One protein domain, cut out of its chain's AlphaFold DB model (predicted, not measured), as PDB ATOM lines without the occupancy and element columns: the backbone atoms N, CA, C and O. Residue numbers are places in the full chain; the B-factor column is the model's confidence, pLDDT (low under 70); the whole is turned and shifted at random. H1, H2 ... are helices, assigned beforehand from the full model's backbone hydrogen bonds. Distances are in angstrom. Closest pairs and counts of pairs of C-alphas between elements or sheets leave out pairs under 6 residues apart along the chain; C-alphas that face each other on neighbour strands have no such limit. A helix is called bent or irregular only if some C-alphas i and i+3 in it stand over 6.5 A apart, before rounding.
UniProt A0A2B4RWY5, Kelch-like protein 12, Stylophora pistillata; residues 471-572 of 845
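AT A GLANCE: This is residues 471 to 572 of the 845 residues of the protein "Kelch-like protein 12" of Stylophora pistillata (UniProt A0A2B4RWY5). This is a bundle of five helices running nearly along one long axis: H1, H2 and H3 make a triangle, and the pair H4 and H6 packs beside it, shifted along the axis, with H6 on H3. The short H5 sits where H4 turns into H6, and the tail through H7 and H8 folds back past one end of the bundle. The printed part has 102 residues with eight named helices, H1 to H8 in order along the chain, and no named strand; its class is all helix. It is compact, with a radius of gyration of the C-alphas of 13.2 A and spans of 40 by 29 by 21 A.

HOW THE PARTS SIT: Start at H6, residues 541 to 555, the longest helix; it and H3, residues 504 to 517, are the hubs, touching three helices each. H6 touches H3 with residues 542 to 546 alone, closest at the C-alphas of Cys 543 and Gln 512, 5.4 A apart, at a shallow tilt of 29 degrees, the same way. H4, residues 525 to 533, touches H6 at a shallow tilt of 17 degrees, opposite ways; the closest C-alphas, of Leu 532 and Met 544, are 6.4 A apart. H5, residues 535 to 539, only just touches H6, with 3 pairs of C-alphas within 8 A, and only at the corner, closest at Val 537 and Cys 543, 5.4 A. From H3 look to H2, residues 489 to 502: they form a helical hairpin with a shallow tilt of 20 degrees, opposite ways, and the C-alphas of Val 500 and Arg 507 are closest at 5.3 A. H1, residues 472 to 480, touches H3 at a shallow tilt of 30 degrees, the same way, with Cys 480 and Cys 517 closest at 5.1 A between C-alphas. H7, residues 557 to 561, is close to but not clearly touching H6, at 6.3 A between the C-alphas of Leu 560 and Leu 553; H8, residues 569 to 572, touches no helix. In H1, H2, H4 and H5 every O i to N i+4 pair is within hydrogen-bond range; H6 has 9 of 11, H3 3 of 10 beside 6 of 11 O i to N i+3 pairs, H7 0 of 1 beside 1 of 2, and H8 is too short for an O i to N i+4 pair.

IN THESE COORDINATES: Find C-alpha 541 at (-25.670, -40.875, -61.575); from there H6 runs 20.8 A to C-alpha 555. H2 measures 20.4 A and H3 19.1 A; H3 is irregular, with C-alphas 506 and 509 7.1 A apart. H1 begins at C-alpha 472, (-16.572, -50.082, -44.806), and H8 ends at C-alpha 572, (-42.391, -53.994, -39.477).

THE WHOLE: The C-alphas farthest apart, of Ser 505 and Gly 558, are 39.7 A apart. The printed part has no cut, and no link is long. The mean pLDDT of the printed part is 83.5; look for values under 70 at residues 554 to 565 and 571 to 572.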
ATOM      1  N   ASP A 471     -14.378 -49.438 -40.453       91.12
ATOM      2  CA  ASP A 471     -14.160 -49.801 -41.846       91.12
ATOM      3  C   ASP A 471     -15.484 -49.958 -42.611       91.12
ATOM      4  O   ASP A 471     -16.577 -50.041 -42.048       91.12
ATOM      5  N   VAL A 472     -15.389 -49.970 -43.942       91.31
ATOM      6  CA  VAL A 472     -16.572 -50.082 -44.806       91.31
ATOM      7  C   VAL A 472     -17.282 -51.425 -44.636       91.31
ATOM      8  O   VAL A 472     -18.503 -51.483 -44.747       91.31
ATOM      9  N   GLU A 473     -16.537 -52.496 -44.361       91.25
ATOM     10  CA  GLU A 473     -17.076 -53.849 -44.221       91.25
ATOM     11  C   GLU A 473     -18.005 -53.928 -43.008       91.25
ATOM     12  O   GLU A 473     -19.159 -54.340 -43.158       91.25
ATOM     13  N   LYS A 474     -17.564 -53.428 -41.845       89.62
ATOM     14  CA  LYS A 474     -18.383 -53.413 -40.631       89.62
ATOM     15  C   LYS A 474     -19.559 -52.448 -40.731       89.62
ATOM     16  O   LYS A 474     -20.659 -52.773 -40.294       89.62
ATOM     17  N   VAL A 475     -19.370 -51.280 -41.346       92.56
ATOM     18  CA  VAL A 475     -20.466 -50.318 -41.563       92.56
ATOM     19  C   VAL A 475     -21.529 -50.894 -42.498       92.56
ATOM     20  O   VAL A 475     -22.721 -50.776 -42.220       92.56
ATOM     21  N   THR A 476     -21.113 -51.577 -43.566       92.19
ATOM     22  CA  THR A 476     -22.039 -52.262 -44.478       92.19
ATOM     23  C   THR A 476     -22.785 -53.382 -43.759       92.19
ATOM     24  O   THR A 476     -24.000 -53.475 -43.914       92.19
ATOM     25  N   GLU A 477     -22.097 -54.189 -42.942       90.31
ATOM     26  CA  GLU A 477     -22.719 -55.231 -42.111       90.31
ATOM     27  C   GLU A 477     -23.829 -54.638 -41.227       90.31
ATOM     28  O   GLU A 477     -24.975 -55.075 -41.321       90.31
ATOM     29  N   LEU A 478     -23.520 -53.587 -40.459       90.12
ATOM     30  CA  LEU A 478     -24.475 -52.926 -39.561       90.12
ATOM     31  C   LEU A 478     -25.667 -52.316 -40.314       90.12
ATOM     32  O   LEU A 478     -26.817 -52.498 -39.918       90.12
ATOM     33  N   ILE A 479     -25.423 -51.613 -41.425       91.94
ATOM     34  CA  ILE A 479     -26.496 -50.957 -42.187       91.94
ATOM     35  C   ILE A 479     -27.362 -51.978 -42.926       91.94
ATOM     36  O   ILE A 479     -28.539 -51.711 -43.147       91.94
ATOM     37  N   CYS A 480     -26.853 -53.148 -43.305       90.38
ATOM     38  CA  CYS A 480     -27.660 -54.145 -44.005       90.38
ATOM     39  C   CYS A 480     -28.508 -55.037 -43.051       90.38
ATOM     40  O   CYS A 480     -29.440 -55.683 -43.525       90.38
ATOM     41  N   MET A 481     -28.282 -55.020 -41.726       87.69
ATOM     42  CA  MET A 481     -29.033 -55.819 -40.730       87.69
ATOM     43  C   MET A 481     -30.528 -55.469 -40.620       87.69
ATOM     44  O   MET A 481     -30.889 -54.321 -40.378       87.69
ATOM     45  N   ASP A 482     -31.426 -56.449 -40.715       86.81
ATOM     46  CA  ASP A 482     -32.878 -56.221 -40.597       86.81
ATOM     47  C   ASP A 482     -33.302 -55.792 -39.176       86.81
ATOM     48  O   ASP A 482     -34.335 -55.140 -39.009       86.81
ATOM     49  N   GLU A 483     -32.506 -56.144 -38.166       86.19
ATOM     50  CA  GLU A 483     -32.798 -56.053 -36.733       86.19
ATOM     51  C   GLU A 483     -32.522 -54.680 -36.101       86.19
ATOM     52  O   GLU A 483     -32.936 -54.458 -34.964       86.19
ATOM     53  N   ILE A 484     -31.835 -53.762 -36.796       90.50
ATOM     54  CA  ILE A 484     -31.478 -52.465 -36.198       90.50
ATOM     55  C   ILE A 484     -32.727 -51.661 -35.823       90.50
ATOM     56  O   ILE A 484     -33.678 -51.546 -36.602       90.50
ATOM     57  N   ASN A 485     -32.711 -51.091 -34.621       87.06
ATOM     58  CA  ASN A 485     -33.819 -50.331 -34.075       87.06
ATOM     59  C   ASN A 485     -33.712 -48.856 -34.469       87.06
ATOM     60  O   ASN A 485     -32.962 -48.083 -33.871       87.06
ATOM     61  N   VAL A 486     -34.480 -48.485 -35.489       87.31
ATOM     62  CA  VAL A 486     -34.631 -47.105 -35.963       87.31
ATOM     63  C   VAL A 486     -36.101 -46.710 -35.992       87.31
ATOM     64  O   VAL A 486     -36.969 -47.552 -36.259       87.31
ATOM     65  N   ALA A 487     -36.374 -45.434 -35.723       81.56
ATOM     66  CA  ALA A 487     -37.718 -44.868 -35.787       81.56
ATOM     67  C   ALA A 487     -38.151 -44.613 -37.236       81.56
ATOM     68  O   ALA A 487     -39.333 -44.729 -37.561       81.56
ATOM     69  N   GLU A 488     -37.197 -44.273 -38.104       84.31
ATOM     70  CA  GLU A 488     -37.375 -44.096 -39.545       84.31
ATOM     71  C   GLU A 488     -36.090 -44.480 -40.283       84.31
ATOM     72  O   GLU A 488     -34.990 -44.319 -39.760       84.31
ATOM     73  N   GLU A 489     -36.201 -44.909 -41.543       89.56
ATOM     74  CA  GLU A 489     -35.017 -45.223 -42.361       89.56
ATOM     75  C   GLU A 489     -34.145 -43.975 -42.644       89.56
ATOM     76  O   GLU A 489     -32.995 -44.096 -43.063       89.56
ATOM     77  N   GLU A 490     -34.654 -42.766 -42.377       89.88
ATOM     78  CA  GLU A 490     -33.877 -41.525 -42.496       89.88
ATOM     79  C   GLU A 490     -32.693 -41.511 -41.526       89.88
ATOM     80  O   GLU A 490     -31.605 -41.107 -41.917       89.88
ATOM     81  N   GLU A 491     -32.852 -42.050 -40.313       91.75
ATOM     82  CA  GLU A 491     -31.767 -42.122 -39.322       91.75
ATOM     83  C   GLU A 491     -30.599 -42.985 -39.830       91.75
ATOM     84  O   GLU A 491     -29.429 -42.694 -39.574       91.75
ATOM     85  N   VAL A 492     -30.903 -44.024 -40.616       93.75
ATOM     86  CA  VAL A 492     -29.893 -44.867 -41.270       93.75
ATOM     87  C   VAL A 492     -29.183 -44.093 -42.378       93.75
ATOM     88  O   VAL A 492     -27.955 -44.130 -42.463       93.75
ATOM     89  N   TYR A 493     -29.938 -43.378 -43.217       93.94
ATOM     90  CA  TYR A 493     -29.367 -42.525 -44.261       93.94
ATOM     91  C   TYR A 493     -28.446 -41.450 -43.663       93.94
ATOM     92  O   TYR A 493     -27.318 -41.276 -44.126       93.94
ATOM     93  N   GLU A 494     -28.876 -40.775 -42.597       93.00
ATOM     94  CA  GLU A 494     -28.071 -39.776 -41.893       93.00
ATOM     95  C   GLU A 494     -26.780 -40.374 -41.321       93.00
ATOM     96  O   GLU A 494     -25.715 -39.768 -41.463       93.00
ATOM     97  N   ALA A 495     -26.840 -41.581 -40.745       93.88
ATOM     98  CA  ALA A 495     -25.661 -42.301 -40.261       93.88
ATOM     99  C   ALA A 495     -24.657 -42.600 -41.388       93.88
ATOM    100  O   ALA A 495     -23.455 -42.351 -41.230       93.88
ATOM    101  N   VAL A 496     -25.138 -43.071 -42.548       94.62
ATOM    102  CA  VAL A 496     -24.304 -43.300 -43.745       94.62
ATOM    103  C   VAL A 496     -23.632 -42.001 -44.177       94.62
ATOM    104  O   VAL A 496     -22.416 -41.954 -44.375       94.62
ATOM    105  N   MET A 497     -24.411 -40.925 -44.286       93.06
ATOM    106  CA  MET A 497     -23.911 -39.629 -44.732       93.06
ATOM    107  C   MET A 497     -22.901 -39.037 -43.749       93.06
ATOM    108  O   MET A 497     -21.896 -38.479 -44.186       93.06
ATOM    109  N   ALA A 498     -23.111 -39.185 -42.439       92.69
ATOM    110  CA  ALA A 498     -22.159 -38.754 -41.418       92.69
ATOM    111  C   ALA A 498     -20.829 -39.521 -41.512       92.69
ATOM    112  O   ALA A 498     -19.759 -38.913 -41.405       92.69
ATOM    113  N   TRP A 499     -20.876 -40.833 -41.767       95.25
ATOM    114  CA  TRP A 499     -19.678 -41.658 -41.944       95.25
ATOM    115  C   TRP A 499     -18.913 -41.311 -43.230       95.25
ATOM    116  O   TRP A 499     -17.685 -41.182 -43.192       95.25
ATOM    117  N   VAL A 500     -19.611 -41.091 -44.350       93.75
ATOM    118  CA  VAL A 500     -18.991 -40.673 -45.621       93.75
ATOM    119  C   VAL A 500     -18.397 -39.266 -45.504       93.75
ATOM    120  O   VAL A 500     -17.251 -39.051 -45.894       93.75
ATOM    121  N   LYS A 501     -19.126 -38.314 -44.903       92.25
ATOM    122  CA  LYS A 501     -18.674 -36.920 -44.729       92.25
ATOM    123  C   LYS A 501     -17.452 -36.780 -43.813       92.25
ATOM    124  O   LYS A 501     -16.738 -35.787 -43.922       92.25
ATOM    125  N   HIS A 502     -17.189 -37.754 -42.939       92.38
ATOM    126  CA  HIS A 502     -16.015 -37.746 -42.062       92.38
ATOM    127  C   HIS A 502     -14.685 -37.899 -42.826       92.38
ATOM    128  O   HIS A 502     -13.693 -37.278 -42.452       92.38
ATOM    129  N   ASP A 503     -14.661 -38.687 -43.905       91.62
ATOM    130  CA  ASP A 503     -13.510 -38.795 -44.812       91.62
ATOM    131  C   ASP A 503     -13.988 -38.842 -46.266       91.62
ATOM    132  O   ASP A 503     -13.975 -39.879 -46.931       91.62
ATOM    133  N   LEU A 504     -14.424 -37.677 -46.754       90.31
ATOM    134  CA  LEU A 504     -14.949 -37.513 -48.111       90.31
ATOM    135  C   LEU A 504     -13.973 -38.025 -49.175       90.31
ATOM    136  O   LEU A 504     -14.389 -38.650 -50.143       90.31
ATOM    137  N   SER A 505     -12.672 -37.805 -48.976       88.94
ATOM    138  CA  SER A 505     -11.654 -38.085 -49.989       88.94
ATOM    139  C   SER A 505     -11.527 -39.569 -50.339       88.94
ATOM    140  O   SER A 505     -11.277 -39.900 -51.497       88.94
ATOM    141  N   SER A 506     -11.716 -40.455 -49.355       90.19
ATOM    142  CA  SER A 506     -11.612 -41.903 -49.548       90.19
ATOM    143  C   SER A 506     -12.973 -42.605 -49.604       90.19
ATOM    144  O   SER A 506     -13.081 -43.660 -50.231       90.19
ATOM    145  N   ARG A 507     -14.016 -42.033 -48.981       92.00
ATOM    146  CA  ARG A 507     -15.314 -42.701 -48.778       92.00
ATOM    147  C   ARG A 507     -16.398 -42.302 -49.772       92.00
ATOM    148  O   ARG A 507     -17.389 -43.019 -49.871       92.00
ATOM    149  N   GLU A 508     -16.234 -41.215 -50.528       89.38
ATOM    150  CA  GLU A 508     -17.239 -40.757 -51.505       89.38
ATOM    151  C   GLU A 508     -17.610 -41.862 -52.512       89.38
ATOM    152  O   GLU A 508     -18.788 -42.104 -52.765       89.38
ATOM    153  N   CYS A 509     -16.627 -42.630 -52.995       88.56
ATOM    154  CA  CYS A 509     -16.855 -43.730 -53.938       88.56
ATOM    155  C   CYS A 509     -17.611 -44.937 -53.347       88.56
ATOM    156  O   CYS A 509     -18.069 -45.800 -54.099       88.56
ATOM    157  N   LEU A 510     -17.744 -45.011 -52.018       90.50
ATOM    158  CA  LEU A 510     -18.427 -46.089 -51.296       90.50
ATOM    159  C   LEU A 510     -19.909 -45.771 -51.046       90.50
ATOM    160  O   LEU A 510     -20.683 -46.673 -50.710       90.50
ATOM    161  N   LEU A 511     -20.333 -44.518 -51.254       90.88
ATOM    162  CA  LEU A 511     -21.721 -44.095 -51.060       90.88
ATOM    163  C   LEU A 511     -22.688 -44.922 -51.921       90.88
ATOM    164  O   LEU A 511     -23.703 -45.388 -51.413       90.88
ATOM    165  N   GLN A 512     -22.330 -45.209 -53.178       88.69
ATOM    166  CA  GLN A 512     -23.147 -46.014 -54.100       88.69
ATOM    167  C   GLN A 512     -23.467 -47.427 -53.580       88.69
ATOM    168  O   GLN A 512     -24.521 -47.979 -53.899       88.69
ATOM    169  N   SER A 513     -22.564 -48.043 -52.809       89.00
ATOM    170  CA  SER A 513     -22.788 -49.368 -52.222       89.00
ATOM    171  C   SER A 513     -23.609 -49.280 -50.945       89.00
ATOM    172  O   SER A 513     -24.501 -50.099 -50.742       89.00
ATOM    173  N   LEU A 514     -23.350 -48.266 -50.118       91.25
ATOM    174  CA  LEU A 514     -24.049 -48.081 -48.849       91.25
ATOM    175  C   LEU A 514     -25.506 -47.663 -49.067       91.25
ATOM    176  O   LEU A 514     -26.394 -48.178 -48.392       91.25
ATOM    177  N   LEU A 515     -25.772 -46.812 -50.062       90.38
ATOM    178  CA  LEU A 515     -27.119 -46.348 -50.393       90.38
ATOM    179  C   LEU A 515     -28.046 -47.498 -50.818       90.38
ATOM    180  O   LEU A 515     -29.243 -47.437 -50.563       90.38
ATOM    181  N   LYS A 516     -27.498 -48.583 -51.381       87.88
ATOM    182  CA  LYS A 516     -28.257 -49.802 -51.706       87.88
ATOM    183  C   LYS A 516     -28.682 -50.607 -50.476       87.88
ATOM    184  O   LYS A 516     -29.673 -51.324 -50.559       87.88
ATOM    185  N   CYS A 517     -27.952 -50.512 -49.358       88.75
ATOM    186  CA  CYS A 517     -28.384 -51.100 -48.082       88.75
ATOM    187  C   CYS A 517     -29.446 -50.227 -47.378       88.75
ATOM    188  O   CYS A 517     -30.148 -50.725 -46.496       88.75
ATOM    189  N   VAL A 518     -29.575 -48.942 -47.736       91.19
ATOM    190  CA  VAL A 518     -30.618 -48.056 -47.195       91.19
ATOM    191  C   VAL A 518     -31.945 -48.376 -47.883       91.19
ATOM    192  O   VAL A 518     -32.057 -48.345 -49.109       91.19
ATOM    193  N   ARG A 519     -32.992 -48.664 -47.105       88.12
ATOM    194  CA  ARG A 519     -34.332 -49.000 -47.625       88.12
ATOM    195  C   ARG A 519     -35.084 -47.744 -48.065       88.12
ATOM    196  O   ARG A 519     -36.085 -47.366 -47.465       88.12
ATOM    197  N   LEU A 520     -34.622 -47.106 -49.139       87.12
ATOM    198  CA  LEU A 520     -35.167 -45.842 -49.656       87.12
ATOM    199  C   LEU A 520     -36.687 -45.877 -49.903       87.12
ATOM    200  O   LEU A 520     -37.359 -44.869 -49.713       87.12
ATOM    201  N   PHE A 521     -37.254 -47.038 -50.248       81.12
ATOM    202  CA  PHE A 521     -38.705 -47.222 -50.406       81.12
ATOM    203  C   PHE A 521     -39.511 -46.968 -49.118       81.12
ATOM    204  O   PHE A 521     -40.721 -46.779 -49.183       81.12
ATOM    205  N   SER A 522     -38.860 -46.992 -47.951       79.50
ATOM    206  CA  SER A 522     -39.472 -46.721 -46.648       79.50
ATOM    207  C   SER A 522     -39.446 -45.233 -46.265       79.50
ATOM    208  O   SER A 522     -39.947 -44.876 -45.198       79.50
ATOM    209  N   LEU A 523     -38.849 -44.365 -47.088       83.50
ATOM    210  CA  LEU A 523     -38.807 -42.917 -46.874       83.50
ATOM    211  C   LEU A 523     -40.013 -42.223 -47.514       83.50
ATOM    212  O   LEU A 523     -40.600 -42.727 -48.463       83.50
ATOM    213  N   SER A 524     -40.364 -41.031 -47.029       79.62
ATOM    214  CA  SER A 524     -41.411 -40.212 -47.651       79.62
ATOM    215  C   SER A 524     -40.955 -39.623 -48.990       79.62
ATOM    216  O   SER A 524     -39.758 -39.423 -49.236       79.62
ATOM    217  N   LYS A 525     -41.912 -39.264 -49.851       79.12
ATOM    218  CA  LYS A 525     -41.632 -38.662 -51.163       79.12
ATOM    219  C   LYS A 525     -40.872 -37.343 -51.024       79.12
ATOM    220  O   LYS A 525     -39.973 -37.072 -51.822       79.12
ATOM    221  N   TYR A 526     -41.204 -36.528 -50.020       79.38
ATOM    222  CA  TYR A 526     -40.455 -35.299 -49.728       79.38
ATOM    223  C   TYR A 526     -39.002 -35.575 -49.330       79.38
ATOM    224  O   TYR A 526     -38.105 -34.915 -49.847       79.38
ATOM    225  N   LYS A 527     -38.747 -36.565 -48.467       85.81
ATOM    226  CA  LYS A 527     -37.379 -36.894 -48.034       85.81
ATOM    227  C   LYS A 527     -36.534 -37.401 -49.193       85.81
ATOM    228  O   LYS A 527     -35.415 -36.940 -49.371       85.81
ATOM    229  N   LEU A 528     -37.093 -38.262 -50.043       87.00
ATOM    230  CA  LEU A 528     -36.404 -38.730 -51.249       87.00
ATOM    231  C   LEU A 528     -36.047 -37.582 -52.202       87.00
ATOM    232  O   LEU A 528     -34.956 -37.575 -52.765       87.00
ATOM    233  N   ARG A 529     -36.925 -36.583 -52.352       85.44
ATOM    234  CA  ARG A 529     -36.613 -35.370 -53.124       85.44
ATOM    235  C   ARG A 529     -35.473 -34.568 -52.501       85.44
ATOM    236  O   ARG A 529     -34.557 -34.197 -53.220       85.44
ATOM    237  N   ASN A 530     -35.478 -34.383 -51.182       86.94
ATOM    238  CA  ASN A 530     -34.375 -33.708 -50.493       86.94
ATOM    239  C   ASN A 530     -33.046 -34.467 -50.661       86.94
ATOM    240  O   ASN A 530     -32.004 -33.843 -50.824       86.94
ATOM    241  N   ILE A 531     -33.077 -35.805 -50.664       90.19
ATOM    242  CA  ILE A 531     -31.896 -36.647 -50.913       90.19
ATOM    243  C   ILE A 531     -31.388 -36.481 -52.352       90.19
ATOM    244  O   ILE A 531     -30.180 -36.472 -52.563       90.19
ATOM    245  N   LEU A 532     -32.274 -36.320 -53.343       88.69
ATOM    246  CA  LEU A 532     -31.866 -36.019 -54.723       88.69
ATOM    247  C   LEU A 532     -31.179 -34.657 -54.855       88.69
ATOM    248  O   LEU A 532     -30.280 -34.522 -55.684       88.69
ATOM    249  N   ASP A 533     -31.596 -33.675 -54.057       87.06
ATOM    250  CA  ASP A 533     -31.014 -32.330 -54.052       87.06
ATOM    251  C   ASP A 533     -29.655 -32.271 -53.318       87.06
ATOM    252  O   ASP A 533     -28.920 -31.288 -53.451       87.06
ATOM    253  N   GLU A 534     -29.275 -33.316 -52.570       91.06
ATOM    254  CA  GLU A 534     -27.983 -33.396 -51.879       91.06
ATOM    255  C   GLU A 534     -26.818 -33.471 -52.885       91.06
ATOM    256  O   GLU A 534     -26.821 -34.250 -53.842       91.06
ATOM    257  N   GLU A 535     -25.760 -32.692 -52.646       89.19
ATOM    258  CA  GLU A 535     -24.647 -32.526 -53.594       89.19
ATOM    259  C   GLU A 535     -23.909 -33.843 -53.910       89.19
ATOM    260  O   GLU A 535     -23.525 -34.081 -55.052       89.19
ATOM    261  N   LEU A 536     -23.722 -34.724 -52.920       88.56
ATOM    262  CA  LEU A 536     -23.025 -36.006 -53.114       88.56
ATOM    263  C   LEU A 536     -23.853 -37.004 -53.940       88.56
ATOM    264  O   LEU A 536     -23.296 -37.773 -54.718       88.56
ATOM    265  N   VAL A 537     -25.180 -36.970 -53.798       89.44
ATOM    266  CA  VAL A 537     -26.101 -37.861 -54.522       89.44
ATOM    267  C   VAL A 537     -26.349 -37.343 -55.936       89.44
ATOM    268  O   VAL A 537     -26.349 -38.121 -56.884       89.44
ATOM    269  N   SER A 538     -26.513 -36.028 -56.097       89.19
ATOM    270  CA  SER A 538     -26.747 -35.396 -57.401       89.19
ATOM    271  C   SER A 538     -25.536 -35.458 -58.338       89.19
ATOM    272  O   SER A 538     -25.710 -35.478 -59.559       89.19
ATOM    273  N   LYS A 539     -24.313 -35.523 -57.796       88.94
ATOM    274  CA  LYS A 539     -23.079 -35.700 -58.580       88.94
ATOM    275  C   LYS A 539     -22.929 -37.101 -59.171       88.94
ATOM    276  O   LYS A 539     -22.384 -37.224 -60.268       88.94
ATOM    277  N   ASP A 540     -23.380 -38.137 -58.464       88.75
ATOM    278  CA  ASP A 540     -23.230 -39.527 -58.895       88.75
ATOM    279  C   ASP A 540     -24.518 -40.057 -59.560       88.75
ATOM    280  O   ASP A 540     -25.533 -40.271 -58.887       88.75
ATOM    281  N   PRO A 541     -24.500 -40.351 -60.877       88.44
ATOM    282  CA  PRO A 541     -25.670 -40.875 -61.575       88.44
ATOM    283  C   PRO A 541     -26.144 -42.234 -61.038       88.44
ATOM    284  O   PRO A 541     -27.323 -42.560 -61.192       88.44
ATOM    285  N   VAL A 542     -25.269 -43.039 -60.420       89.06
ATOM    286  CA  VAL A 542     -25.657 -44.327 -59.822       89.06
ATOM    287  C   VAL A 542     -26.505 -44.088 -58.579       89.06
ATOM    288  O   VAL A 542     -27.600 -44.638 -58.488       89.06
ATOM    289  N   CYS A 543     -26.050 -43.225 -57.669       89.31
ATOM    290  CA  CYS A 543     -26.810 -42.853 -56.476       89.31
ATOM    291  C   CYS A 543     -28.160 -42.220 -56.846       89.31
ATOM    292  O   CYS A 543     -29.197 -42.616 -56.314       89.31
ATOM    293  N   MET A 544     -28.166 -41.306 -57.821       90.00
ATOM    294  CA  MET A 544     -29.391 -40.675 -58.316       90.00
ATOM    295  C   MET A 544     -30.391 -41.704 -58.861       90.00
ATOM    296  O   MET A 544     -31.585 -41.622 -58.570       90.00
ATOM    297  N   LYS A 545     -29.915 -42.703 -59.616       89.44
ATOM    298  CA  LYS A 545     -30.763 -43.774 -60.153       89.44
ATOM    299  C   LYS A 545     -31.444 -44.583 -59.047       89.44
ATOM    300  O   LYS A 545     -32.621 -44.896 -59.194       89.44
ATOM    301  N   GLU A 546     -30.739 -44.913 -57.966       87.31
ATOM    302  CA  GLU A 546     -31.321 -45.671 -56.845       87.31
ATOM    303  C   GLU A 546     -32.452 -44.880 -56.159       87.31
ATOM    304  O   GLU A 546     -33.520 -45.426 -55.881       87.31
ATOM    305  N   VAL A 547     -32.273 -43.569 -55.966       88.62
ATOM    306  CA  VAL A 547     -33.301 -42.704 -55.359       88.62
ATOM    307  C   VAL A 547     -34.491 -42.481 -56.298       88.62
ATOM    308  O   VAL A 547     -35.639 -42.520 -55.852       88.62
ATOM    309  N   ILE A 548     -34.255 -42.309 -57.603       86.12
ATOM    310  CA  ILE A 548     -35.333 -42.231 -58.605       86.12
ATOM    311  C   ILE A 548     -36.111 -43.548 -58.658       86.12
ATOM    312  O   ILE A 548     -37.337 -43.521 -58.646       86.12
ATOM    313  N   SER A 549     -35.424 -44.693 -58.625       85.00
ATOM    314  CA  SER A 549     -36.083 -46.001 -58.579       85.00
ATOM    315  C   SER A 549     -36.984 -46.136 -57.349       85.00
ATOM    316  O   SER A 549     -38.048 -46.739 -57.446       85.00
ATOM    317  N   ALA A 550     -36.592 -45.567 -56.204       83.56
ATOM    318  CA  ALA A 550     -37.449 -45.521 -55.023       83.56
ATOM    319  C   ALA A 550     -38.662 -44.594 -55.214       83.56
ATOM    320  O   ALA A 550     -39.755 -44.933 -54.770       83.56
ATOM    321  N   LEU A 551     -38.509 -43.458 -55.905       82.88
ATOM    322  CA  LEU A 551     -39.622 -42.561 -56.249       82.88
ATOM    323  C   LEU A 551     -40.617 -43.196 -57.231       82.88
ATOM    324  O   LEU A 551     -41.824 -42.995 -57.080       82.88
ATOM    325  N   ASP A 552     -40.136 -43.977 -58.198       81.50
ATOM    326  CA  ASP A 552     -40.978 -44.678 -59.173       81.50
ATOM    327  C   ASP A 552     -41.915 -45.689 -58.492       81.50
ATOM    328  O   ASP A 552     -43.065 -45.836 -58.912       81.50
ATOM    329  N   LEU A 553     -41.499 -46.298 -57.373       73.19
ATOM    330  CA  LEU A 553     -42.353 -47.192 -56.576       73.19
ATOM    331  C   LEU A 553     -43.604 -46.489 -56.019       73.19
ATOM    332  O   LEU A 553     -44.644 -47.131 -55.866       73.19
ATOM    333  N   PHE A 554     -43.551 -45.176 -55.760       68.69
ATOM    334  CA  PHE A 554     -44.733 -44.404 -55.346       68.69
ATOM    335  C   PHE A 554     -45.712 -44.173 -56.499       68.69
ATOM    336  O   PHE A 554     -46.905 -43.977 -56.269       68.69
ATOM    337  N   ILE A 555     -45.214 -44.177 -57.736       65.56
ATOM    338  CA  ILE A 555     -46.018 -44.008 -58.948       65.56
ATOM    339  C   ILE A 555     -46.612 -45.359 -59.369       65.56
ATOM    340  O   ILE A 555     -47.779 -45.431 -59.760       65.56
ATOM    341  N   PHE A 556     -45.842 -46.441 -59.224       67.94
ATOM    342  CA  PHE A 556     -46.208 -47.800 -59.620       67.94
ATOM    343  C   PHE A 556     -46.152 -48.776 -58.428       67.94
ATOM    344  O   PHE A 556     -45.314 -49.680 -58.394       67.94
ATOM    345  N   PRO A 557     -47.092 -48.690 -57.467       54.72
ATOM    346  CA  PRO A 557     -47.065 -49.511 -56.250       54.72
ATOM    347  C   PRO A 557     -47.170 -51.026 -56.513       54.72
ATOM    348  O   PRO A 557     -46.826 -51.833 -55.652       54.72
ATOM    349  N   GLY A 558     -47.614 -51.438 -57.706       48.28
ATOM    350  CA  GLY A 558     -47.643 -52.845 -58.120       48.28
ATOM    351  C   GLY A 558     -46.261 -53.492 -58.284       48.28
ATOM    352  O   GLY A 558     -46.172 -54.718 -58.221       48.28
ATOM    353  N   GLU A 559     -45.193 -52.706 -58.453       51.81
ATOM    354  CA  GLU A 559     -43.815 -53.209 -58.579       51.81
ATOM    355  C   GLU A 559     -43.149 -53.495 -57.223       51.81
ATOM    356  O   GLU A 559     -42.179 -54.250 -57.164       51.81
ATOM    357  N   LEU A 560     -43.716 -53.002 -56.113       48.91
ATOM    358  CA  LEU A 560     -43.190 -53.216 -54.756       48.91
ATOM    359  C   LEU A 560     -43.150 -54.707 -54.356       48.91
ATOM    360  O   LEU A 560     -42.330 -55.121 -53.538       48.91
ATOM    361  N   LEU A 561     -44.008 -55.532 -54.969       46.75
ATOM    362  CA  LEU A 561     -44.043 -56.991 -54.791       46.75
ATOM    363  C   LEU A 561     -42.823 -57.710 -55.402       46.75
ATOM    364  O   LEU A 561     -42.614 -58.889 -55.116       46.75
ATOM    365  N   VAL A 562     -42.040 -57.030 -56.249       46.34
ATOM    366  CA  VAL A 562     -40.843 -57.572 -56.919       46.34
ATOM    367  C   VAL A 562     -39.565 -57.269 -56.128       46.34
ATOM    368  O   VAL A 562     -38.575 -57.991 -56.247       46.34
ATOM    369  N   THR A 563     -39.574 -56.237 -55.281       54.09
ATOM    370  CA  THR A 563     -38.437 -55.889 -54.421       54.09
ATOM    371  C   THR A 563     -38.219 -56.937 -53.325       54.09
ATOM    372  O   THR A 563     -39.128 -57.267 -52.567       54.09
ATOM    373  N   SER A 564     -36.992 -57.457 -53.209       56.50
ATOM    374  CA  SER A 564     -36.625 -58.454 -52.188       56.50
ATOM    375  C   SER A 564     -36.456 -57.867 -50.783       56.50
ATOM    376  O   SER A 564     -36.431 -58.621 -49.810       56.50
ATOM    377  N   MET A 565     -36.299 -56.545 -50.670       62.72
ATOM    378  CA  MET A 565     -36.071 -55.857 -49.401       62.72
ATOM    379  C   MET A 565     -37.394 -55.579 -48.686       62.72
ATOM    380  O   MET A 565     -38.325 -55.028 -49.265       62.72
ATOM    381  N   LYS A 566     -37.461 -55.954 -47.407       70.44
ATOM    382  CA  LYS A 566     -38.579 -55.648 -46.505       70.44
ATOM    383  C   LYS A 566     -38.214 -54.458 -45.617       70.44
ATOM    384  O   LYS A 566     -37.020 -54.254 -45.399       70.44
ATOM    385  N   PRO A 567     -39.186 -53.687 -45.096       74.94
ATOM    386  CA  PRO A 567     -38.920 -52.714 -44.036       74.94
ATOM    387  C   PRO A 567     -38.140 -53.355 -42.875       74.94
ATOM    388  O   PRO A 567     -38.272 -54.560 -42.645       74.94
ATOM    389  N   ARG A 568     -37.346 -52.557 -42.149       81.69
ATOM    390  CA  ARG A 568     -36.628 -53.000 -40.935       81.69
ATOM    391  C   ARG A 568     -37.590 -53.672 -39.963       81.69
ATOM    392  O   ARG A 568     -38.760 -53.300 -39.911       81.69
ATOM    393  N   LEU A 569     -37.108 -54.595 -39.133       77.00
ATOM    394  CA  LEU A 569     -37.963 -55.271 -38.158       77.00
ATOM    395  C   LEU A 569     -38.613 -54.284 -37.177       77.00
ATOM    396  O   LEU A 569     -39.808 -54.426 -36.906       77.00
ATOM    397  N   SER A 570     -37.886 -53.236 -36.764       70.81
ATOM    398  CA  SER A 570     -38.411 -52.122 -35.954       70.81
ATOM    399  C   SER A 570     -39.526 -51.328 -36.649       70.81
ATOM    400  O   SER A 570     -40.404 -50.780 -35.990       70.81
ATOM    401  N   LEU A 571     -39.520 -51.303 -37.984       67.38
ATOM    402  CA  LEU A 571     -40.524 -50.660 -38.836       67.38
ATOM    403  C   LEU A 571     -41.609 -51.637 -39.320       67.38
ATOM    404  O   LEU A 571     -42.599 -51.218 -39.910       67.38
ATOM    405  N   SER A 572     -41.447 -52.940 -39.079       55.34
ATOM    406  CA  SER A 572     -42.391 -53.994 -39.477       55.34
ATOM    407  C   SER A 572     -43.333 -54.433 -38.348       55.34
ATOM    408  O   SER A 572     -44.286 -55.168 -38.589       55.34
TER     409      SER A 572